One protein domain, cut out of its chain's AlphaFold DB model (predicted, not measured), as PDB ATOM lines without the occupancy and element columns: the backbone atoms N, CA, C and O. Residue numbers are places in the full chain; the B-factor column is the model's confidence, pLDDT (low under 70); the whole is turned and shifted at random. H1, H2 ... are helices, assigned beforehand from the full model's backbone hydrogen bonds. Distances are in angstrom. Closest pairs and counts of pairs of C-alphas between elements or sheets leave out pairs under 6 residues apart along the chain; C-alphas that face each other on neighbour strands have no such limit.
ATOM      1  N   LYS A   2     160.633 126.069  99.563       94.19
ATOM      2  CA  LYS A   2     161.270 125.549 100.794       94.19
ATOM      3  C   LYS A   2     160.273 124.859 101.738       94.19
ATOM      4  O   LYS A   2     160.425 123.678 101.997       94.19
ATOM      5  N   ALA A   3     159.210 125.562 102.135       95.75
ATOM      6  CA  ALA A   3     158.171 125.005 103.007       95.75
ATOM      7  C   ALA A   3     157.536 123.718 102.449       95.75
ATOM      8  O   ALA A   3     157.206 122.809 103.203       95.75
ATOM      9  N   LYS A   4     157.402 123.617 101.120       97.69
ATOM     10  CA  LYS A   4     156.827 122.437 100.478       97.69
ATOM     11  C   LYS A   4     157.772 121.238 100.515       97.69
ATOM     12  O   LYS A   4     157.337 120.140 100.837       97.69
ATOM     13  N   ASN A   5     159.056 121.459 100.237       97.94
ATOM     14  CA  ASN A   5     160.077 120.423 100.362       97.94
ATOM     15  C   ASN A   5     160.217 119.959 101.815       97.94
ATOM     16  O   ASN A   5     160.259 118.758 102.040       97.94
ATOM     17  N   ASP A   6     160.201 120.886 102.778       98.19
ATOM     18  CA  ASP A   6     160.250 120.562 104.209       98.19
ATOM     19  C   ASP A   6     159.056 119.666 104.613       98.19
ATOM     20  O   ASP A   6     159.232 118.683 105.327       98.19
ATOM     21  N   ALA A   7     157.848 119.952 104.107       98.12
ATOM     22  CA  ALA A   7     156.665 119.122 104.350       98.12
ATOM     23  C   ALA A   7     156.762 117.721 103.712       98.12
ATOM     24  O   ALA A   7     156.334 116.743 104.321       98.12
ATOM     25  N   ILE A   8     157.334 117.611 102.505       98.56
ATOM     26  CA  ILE A   8     157.607 116.317 101.851       98.56
ATOM     27  C   ILE A   8     158.647 115.523 102.653       98.56
ATOM     28  O   ILE A   8     158.487 114.323 102.863       98.56
ATOM     29  N   ASP A   9     159.699 116.190 103.128       98.06
ATOM     30  CA  ASP A   9     160.773 115.560 103.897       98.06
ATOM     31  C   ASP A   9     160.306 115.049 105.255       98.06
ATOM     32  O   ASP A   9     160.725 113.965 105.666       98.06
ATOM     33  N   ALA A  10     159.397 115.778 105.903       98.06
ATOM     34  CA  ALA A  10     158.793 115.393 107.172       98.06
ATOM     35  C   ALA A  10     157.808 114.213 107.064       98.06
ATOM     36  O   ALA A  10     157.451 113.627 108.085       98.06
ATOM     37  N   ASN A  11     157.353 113.854 105.858       98.12
ATOM     38  CA  ASN A  11     156.475 112.704 105.677       98.12
ATOM     39  C   ASN A  11     157.290 111.400 105.756       98.12
ATOM     40  O   ASN A  11     158.002 111.036 104.819       98.12
ATOM     41  N   ASN A  12     157.193 110.707 106.890       97.50
ATOM     42  CA  ASN A  12     157.928 109.466 107.151       97.50
ATOM     43  C   ASN A  12     157.319 108.232 106.477       97.50
ATOM     44  O   ASN A  12     157.988 107.202 106.396       97.50
ATOM     45  N   ASP A  13     156.098 108.329 105.956       98.19
ATOM     46  CA  ASP A  13     155.474 107.226 105.226       98.19
ATOM     47  C   ASP A  13     156.070 107.079 103.818       98.19
ATOM     48  O   ASP A  13     156.017 105.999 103.231       98.19
ATOM     49  N   LEU A  14     156.667 108.153 103.286       98.75
ATOM     50  CA  LEU A  14     157.334 108.152 101.988       98.75
ATOM     51  C   LEU A  14     158.755 107.606 102.079       98.75
ATOM     52  O   LEU A  14     159.536 107.961 102.966       98.75
ATOM     53  N   THR A  15     159.115 106.838 101.062       98.81
ATOM     54  CA  THR A  15     160.500 106.475 100.756       98.81
ATOM     55  C   THR A  15     161.263 107.643 100.125       98.81
ATOM     56  O   THR A  15     160.681 108.629  99.662       98.81
ATOM     57  N   ALA A  16     162.592 107.550 100.100       98.81
ATOM     58  CA  ALA A  16     163.463 108.541  99.478       98.81
ATOM     59  C   ALA A  16     163.118 108.764  97.996       98.81
ATOM     60  O   ALA A  16     163.116 109.904  97.530       98.81
ATOM     61  N   GLU A  17     162.775 107.698  97.276       98.75
ATOM     62  CA  GLU A  17     162.372 107.737  95.873       98.75
ATOM     63  C   GLU A  17     161.050 108.493  95.681       98.75
ATOM     64  O   GLU A  17     160.962 109.389  94.838       98.75
ATOM     65  N   GLU A  18     160.037 108.213  96.505       98.81
ATOM     66  CA  GLU A  18     158.752 108.923  96.454       98.81
ATOM     67  C   GLU A  18     158.910 110.406  96.838       98.81
ATOM     68  O   GLU A  18     158.307 111.284  96.211       98.81
ATOM     69  N   LYS A  19     159.775 110.717  97.816       98.75
ATOM     70  CA  LYS A  19     160.131 112.103  98.172       98.75
ATOM     71  C   LYS A  19     160.819 112.822  97.016       98.75
ATOM     72  O   LYS A  19     160.495 113.978  96.742       98.75
ATOM     73  N   ALA A  20     161.764 112.167  96.342       98.62
ATOM     74  CA  ALA A  20     162.471 112.738  95.200       98.62
ATOM     75  C   ALA A  20     161.498 113.070  94.062       98.62
ATOM     76  O   ALA A  20     161.497 114.204  93.579       98.62
ATOM     77  N   GLN A  21     160.601 112.139  93.724       98.75
ATOM     78  CA  GLN A  21     159.579 112.346  92.698       98.75
ATOM     79  C   GLN A  21     158.650 113.522  93.033       98.75
ATOM     80  O   GLN A  21     158.343 114.349  92.173       98.75
ATOM     81  N   ALA A  22     158.233 113.637  94.297       98.69
ATOM     82  CA  ALA A  22     157.391 114.736  94.762       98.69
ATOM     83  C   ALA A  22     158.105 116.096  94.690       98.69
ATOM     84  O   ALA A  22     157.514 117.106  94.305       98.69
ATOM     85  N   LYS A  23     159.394 116.139  95.045       98.56
ATOM     86  CA  LYS A  23     160.212 117.357  94.951       98.56
ATOM     87  C   LYS A  23     160.451 117.774  93.505       98.56
ATOM     88  O   LYS A  23     160.467 118.972  93.224       98.56
ATOM     89  N   GLU A  24     160.630 116.815  92.602       98.69
ATOM     90  CA  GLU A  24     160.754 117.083  91.172       98.69
ATOM     91  C   GLU A  24     159.463 117.685  90.607       98.69
ATOM     92  O   GLU A  24     159.519 118.713  89.933       98.69
ATOM     93  N   ASP A  25     158.301 117.143  90.975       98.62
ATOM     94  CA  ASP A  25     157.003 117.706  90.586       98.62
ATOM     95  C   ASP A  25     156.799 119.133  91.136       98.62
ATOM     96  O   ASP A  25     156.440 120.059  90.402       98.62
ATOM     97  N   ALA A  26     157.120 119.366  92.414       98.56
ATOM     98  CA  ALA A  26     157.081 120.708  93.000       98.56
ATOM     99  C   ALA A  26     158.031 121.681  92.283       98.56
ATOM    100  O   ALA A  26     157.675 122.840  92.044       98.56
ATOM    101  N   LYS A  27     159.228 121.219  91.906       98.50
ATOM    102  CA  LYS A  27     160.198 122.008  91.142       98.50
ATOM    103  C   LYS A  27     159.674 122.343  89.748       98.50
ATOM    104  O   LYS A  27     159.739 123.509  89.369       98.50
ATOM    105  N   ALA A  28     159.117 121.374  89.025       98.62
ATOM    106  CA  ALA A  28     158.542 121.591  87.702       98.62
ATOM    107  C   ALA A  28     157.424 122.646  87.743       98.62
ATOM    108  O   ALA A  28     157.419 123.584  86.944       98.62
ATOM    109  N   LYS A  29     156.532 122.568  88.739       98.38
ATOM    110  CA  LYS A  29     155.474 123.566  88.954       98.38
ATOM    111  C   LYS A  29     156.022 124.956  89.285       98.38
ATOM    112  O   LYS A  29     155.515 125.956  88.777       98.38
ATOM    113  N   ALA A  30     157.070 125.040  90.102       98.38
ATOM    114  CA  ALA A  30     157.717 126.313  90.408       98.38
ATOM    115  C   ALA A  30     158.422 126.924  89.190       98.38
ATOM    116  O   ALA A  30     158.387 128.140  89.011       98.38
ATOM    117  N   ASP A  31     159.056 126.103  88.357       98.56
ATOM    118  CA  ASP A  31     159.730 126.571  87.149       98.56
ATOM    119  C   ASP A  31     158.708 127.025  86.090       98.56
ATOM    120  O   ASP A  31     158.899 128.079  85.483       98.56
ATOM    121  N   ALA A  32     157.563 126.345  85.964       98.50
ATOM    122  CA  ALA A  32     156.438 126.812  85.149       98.50
ATOM    123  C   ALA A  32     155.873 128.159  85.641       98.50
ATOM    124  O   ALA A  32     155.581 129.047  84.839       98.50
ATOM    125  N   ALA A  33     155.767 128.355  86.959       98.38
ATOM    126  CA  ALA A  33     155.331 129.627  87.533       98.38
ATOM    127  C   ALA A  33     156.304 130.779  87.233       98.38
ATOM    128  O   ALA A  33     155.859 131.884  86.933       98.38
ATOM    129  N   LYS A  34     157.622 130.529  87.278       98.50
ATOM    130  CA  LYS A  34     158.634 131.532  86.897       98.50
ATOM    131  C   LYS A  34     158.492 131.930  85.434       98.50
ATOM    132  O   LYS A  34     158.410 133.115  85.149       98.50
ATOM    133  N   GLN A  35     158.350 130.956  84.534       98.75
ATOM    134  CA  GLN A  35     158.130 131.232  83.111       98.75
ATOM    135  C   GLN A  35     156.858 132.061  82.878       98.75
ATOM    136  O   GLN A  35     156.858 132.979  82.064       98.75
ATOM    137  N   ALA A  36     155.774 131.779  83.609       98.69
ATOM    138  CA  ALA A  36     154.547 132.569  83.521       98.69
ATOM    139  C   ALA A  36     154.736 134.019  84.008       98.69
ATOM    140  O   ALA A  36     154.149 134.932  83.430       98.69
ATOM    141  N   ILE A  37     155.554 134.235  85.044       98.75
ATOM    142  CA  ILE A  37     155.918 135.573  85.529       98.75
ATOM    143  C   ILE A  37     156.788 136.304  84.501       98.75
ATOM    144  O   ILE A  37     156.503 137.457  84.197       98.75
ATOM    145  N   ASP A  38     157.799 135.641  83.940       98.75
ATOM    146  CA  ASP A  38     158.713 136.234  82.955       98.75
ATOM    147  C   ASP A  38     157.980 136.648  81.667       98.75
ATOM    148  O   ASP A  38     158.312 137.658  81.048       98.75
ATOM    149  N   ASN A  39     156.941 135.898  81.287       98.50
ATOM    150  CA  ASN A  39     156.102 136.187  80.122       98.50
ATOM    151  C   ASN A  39     155.006 137.238  80.388       98.50
ATOM    152  O   ASN A  39     154.319 137.656  79.452       98.50
ATOM    153  N   ALA A  40     154.781 137.645  81.640       98.69
ATOM    154  CA  ALA A  40     153.716 138.577  81.983       98.69
ATOM    155  C   ALA A  40     154.082 140.017  81.583       98.69
ATOM    156  O   ALA A  40     155.109 140.556  81.981       98.69
ATOM    157  N   THR A  41     153.198 140.680  80.835       98.62
ATOM    158  CA  THR A  41     153.433 142.043  80.323       98.62
ATOM    159  C   THR A  41     152.800 143.142  81.179       98.62
ATOM    160  O   THR A  41     152.938 144.326  80.869       98.62
ATOM    161  N   THR A  42     152.074 142.776  82.240       98.81
ATOM    162  CA  THR A  42     151.404 143.709  83.155       98.81
ATOM    163  C   THR A  42     151.603 143.287  84.608       98.81
ATOM    164  O   THR A  42     151.760 142.105  84.916       98.81
ATOM    165  N   ASN A  43     151.535 144.253  85.525       98.62
ATOM    166  CA  ASN A  43     151.638 143.988  86.965       98.62
ATOM    167  C   ASN A  43     150.519 143.062  87.474       98.62
ATOM    168  O   ASN A  43     150.750 142.220  88.346       98.62
ATOM    169  N   ASP A  44     149.319 143.181  86.904       98.69
ATOM    170  CA  ASP A  44     148.187 142.316  87.244       98.69
ATOM    171  C   ASP A  44     148.449 140.870  86.811       98.69
ATOM    172  O   ASP A  44     148.194 139.942  87.582       98.69
ATOM    173  N   ALA A  45     149.012 140.667  85.616       98.69
ATOM    174  CA  ALA A  45     149.386 139.342  85.129       98.69
ATOM    175  C   ALA A  45     150.513 138.723  85.974       98.69
ATOM    176  O   ALA A  45     150.424 137.548  86.327       98.69
ATOM    177  N   VAL A  46     151.514 139.512  86.389       98.81
ATOM    178  CA  VAL A  46     152.557 139.064  87.333       98.81
ATOM    179  C   VAL A  46     151.936 138.608  88.656       98.81
ATOM    180  O   VAL A  46     152.282 137.547  89.178       98.81
ATOM    181  N   THR A  47     150.990 139.379  89.194       98.69
ATOM    182  CA  THR A  47     150.311 139.052  90.457       98.69
ATOM    183  C   THR A  47     149.504 137.758  90.338       98.69
ATOM    184  O   THR A  47     149.591 136.892  91.212       98.69
ATOM    185  N   GLN A  48     148.766 137.582  89.238       98.50
ATOM    186  CA  GLN A  48     148.023 136.350  88.965       98.50
ATOM    187  C   GLN A  48     148.953 135.142  88.805       98.50
ATOM    188  O   GLN A  48     148.732 134.123  89.459       98.50
ATOM    189  N   ALA A  49     150.021 135.260  88.008       98.62
ATOM    190  CA  ALA A  49     150.994 134.189  87.793       98.62
ATOM    191  C   ALA A  49     151.691 133.778  89.098       98.62
ATOM    192  O   ALA A  49     151.833 132.587  89.382       98.62
ATOM    193  N   LYS A  50     152.048 134.751  89.947       98.44
ATOM    194  CA  LYS A  50     152.590 134.498  91.287       98.44
ATOM    195  C   LYS A  50     151.614 133.696  92.151       98.44
ATOM    196  O   LYS A  50     152.006 132.681  92.724       98.44
ATOM    197  N   ASN A  51     150.356 134.128  92.245       98.44
ATOM    198  CA  ASN A  51     149.350 133.468  93.084       98.44
ATOM    199  C   ASN A  51     149.018 132.053  92.583       98.44
ATOM    200  O   ASN A  51     148.937 131.111  93.377       98.44
ATOM    201  N   ALA A  52     148.886 131.887  91.265       98.31
ATOM    202  CA  ALA A  52     148.695 130.584  90.635       98.31
ATOM    203  C   ALA A  52     149.900 129.661  90.879       98.31
ATOM    204  O   ALA A  52     149.724 128.493  91.216       98.31
ATOM    205  N   GLY A  53     151.121 130.192  90.780       98.31
ATOM    206  CA  GLY A  53     152.352 129.456  91.042       98.31
ATOM    207  C   GLY A  53     152.464 128.940  92.473       98.31
ATOM    208  O   GLY A  53     152.791 127.772  92.677       98.31
ATOM    209  N   VAL A  54     152.146 129.784  93.462       98.06
ATOM    210  CA  VAL A  54     152.086 129.380  94.878       98.06
ATOM    211  C   VAL A  54     151.075 128.250  95.064       98.06
ATOM    212  O   VAL A  54     151.440 127.184  95.550       98.06
ATOM    213  N   THR A  55     149.846 128.440  94.575       98.25
ATOM    214  CA  THR A  55     148.770 127.438  94.672       98.25
ATOM    215  C   THR A  55     149.169 126.107  94.031       98.25
ATOM    216  O   THR A  55     148.955 125.041  94.603       98.25
ATOM    217  N   SER A  56     149.790 126.161  92.850       98.31
ATOM    218  CA  SER A  56     150.235 124.979  92.115       98.31
ATOM    219  C   SER A  56     151.298 124.204  92.896       98.31
ATOM    220  O   SER A  56     151.138 123.009  93.131       98.31
ATOM    221  N   VAL A  57     152.347 124.870  93.385       98.50
ATOM    222  CA  VAL A  57     153.383 124.221  94.212       98.50
ATOM    223  C   VAL A  57     152.788 123.629  95.493       98.50
ATOM    224  O   VAL A  57     153.125 122.505  95.869       98.50
ATOM    225  N   ASP A  58     151.880 124.349  96.149       97.62
ATOM    226  CA  ASP A  58     151.263 123.892  97.395       97.62
ATOM    227  C   ASP A  58     150.356 122.669  97.188       97.62
ATOM    228  O   ASP A  58     150.249 121.835  98.093       97.62
ATOM    229  N   SER A  59     149.808 122.485  95.981       97.81
ATOM    230  CA  SER A  59     148.979 121.328  95.612       97.81
ATOM    231  C   SER A  59     149.727 119.991  95.525       97.81
ATOM    232  O   SER A  59     149.087 118.949  95.432       97.81
ATOM    233  N   VAL A  60     151.066 119.976  95.566       98.50
ATOM    234  CA  VAL A  60     151.842 118.729  95.442       98.50
ATOM    235  C   VAL A  60     151.661 117.837  96.670       98.50
ATOM    236  O   VAL A  60     152.295 118.034  97.700       98.50
TER     237      VAL A  60
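What this domain is: This is residues 2 to 60 of the 255 residues of the protein "Gram positive anchor" of Streptococcus mitis (UniProt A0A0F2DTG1). A long helix, H2, makes a rod, with two shorter helices packed along it one after the other: H1 beside its first part and H3 beside its later part, both running opposite to it. The printed part has 59 residues with three named helices, H1, H2, H3 in chain order, and no named strand: all helix. It is loose, with a radius of gyration of the C-alphas of 13.3 A and spans of 43 by 14 by 14 A.

Where its parts are: H1, residues 2 to 9, begins at C-alpha 2 (161.270, 125.549, 100.794) and is 10.5 A long. H2, residues 16 to 38, measures 32.6 A. H3, residues 43 to 58, measures 22.6 A and ends at C-alpha 58 (151.263, 123.892, 97.395).

How they stand to each other: H1 and H2 form a helical hairpin and touch, H2 with residues 19 to 26 alone; the closest C-alphas, of Ile 8 and Lys 19, are 6.1 A apart, at a shallow tilt of 20 degrees. H2 and H3 form another, closest at the C-alphas of Ala 33 and Gly 53, 4.6 A, at 6 degrees. H1 and H3 are close but not clearly touching; C-alphas 4 and 58 are closest, at 6.5 A. In H1, H2 and H3 every O i to N i+4 pair is within hydrogen-bond range.

The domain as a whole: The farthest C-alphas, of Asp 13 and Thr 41, are 42.9 A apart. The printed part has no cut; the link H1 to H2 is short, H2 to H3 tight. Mean pLDDT of the printed part is 98.3, and no printed residue is under 70.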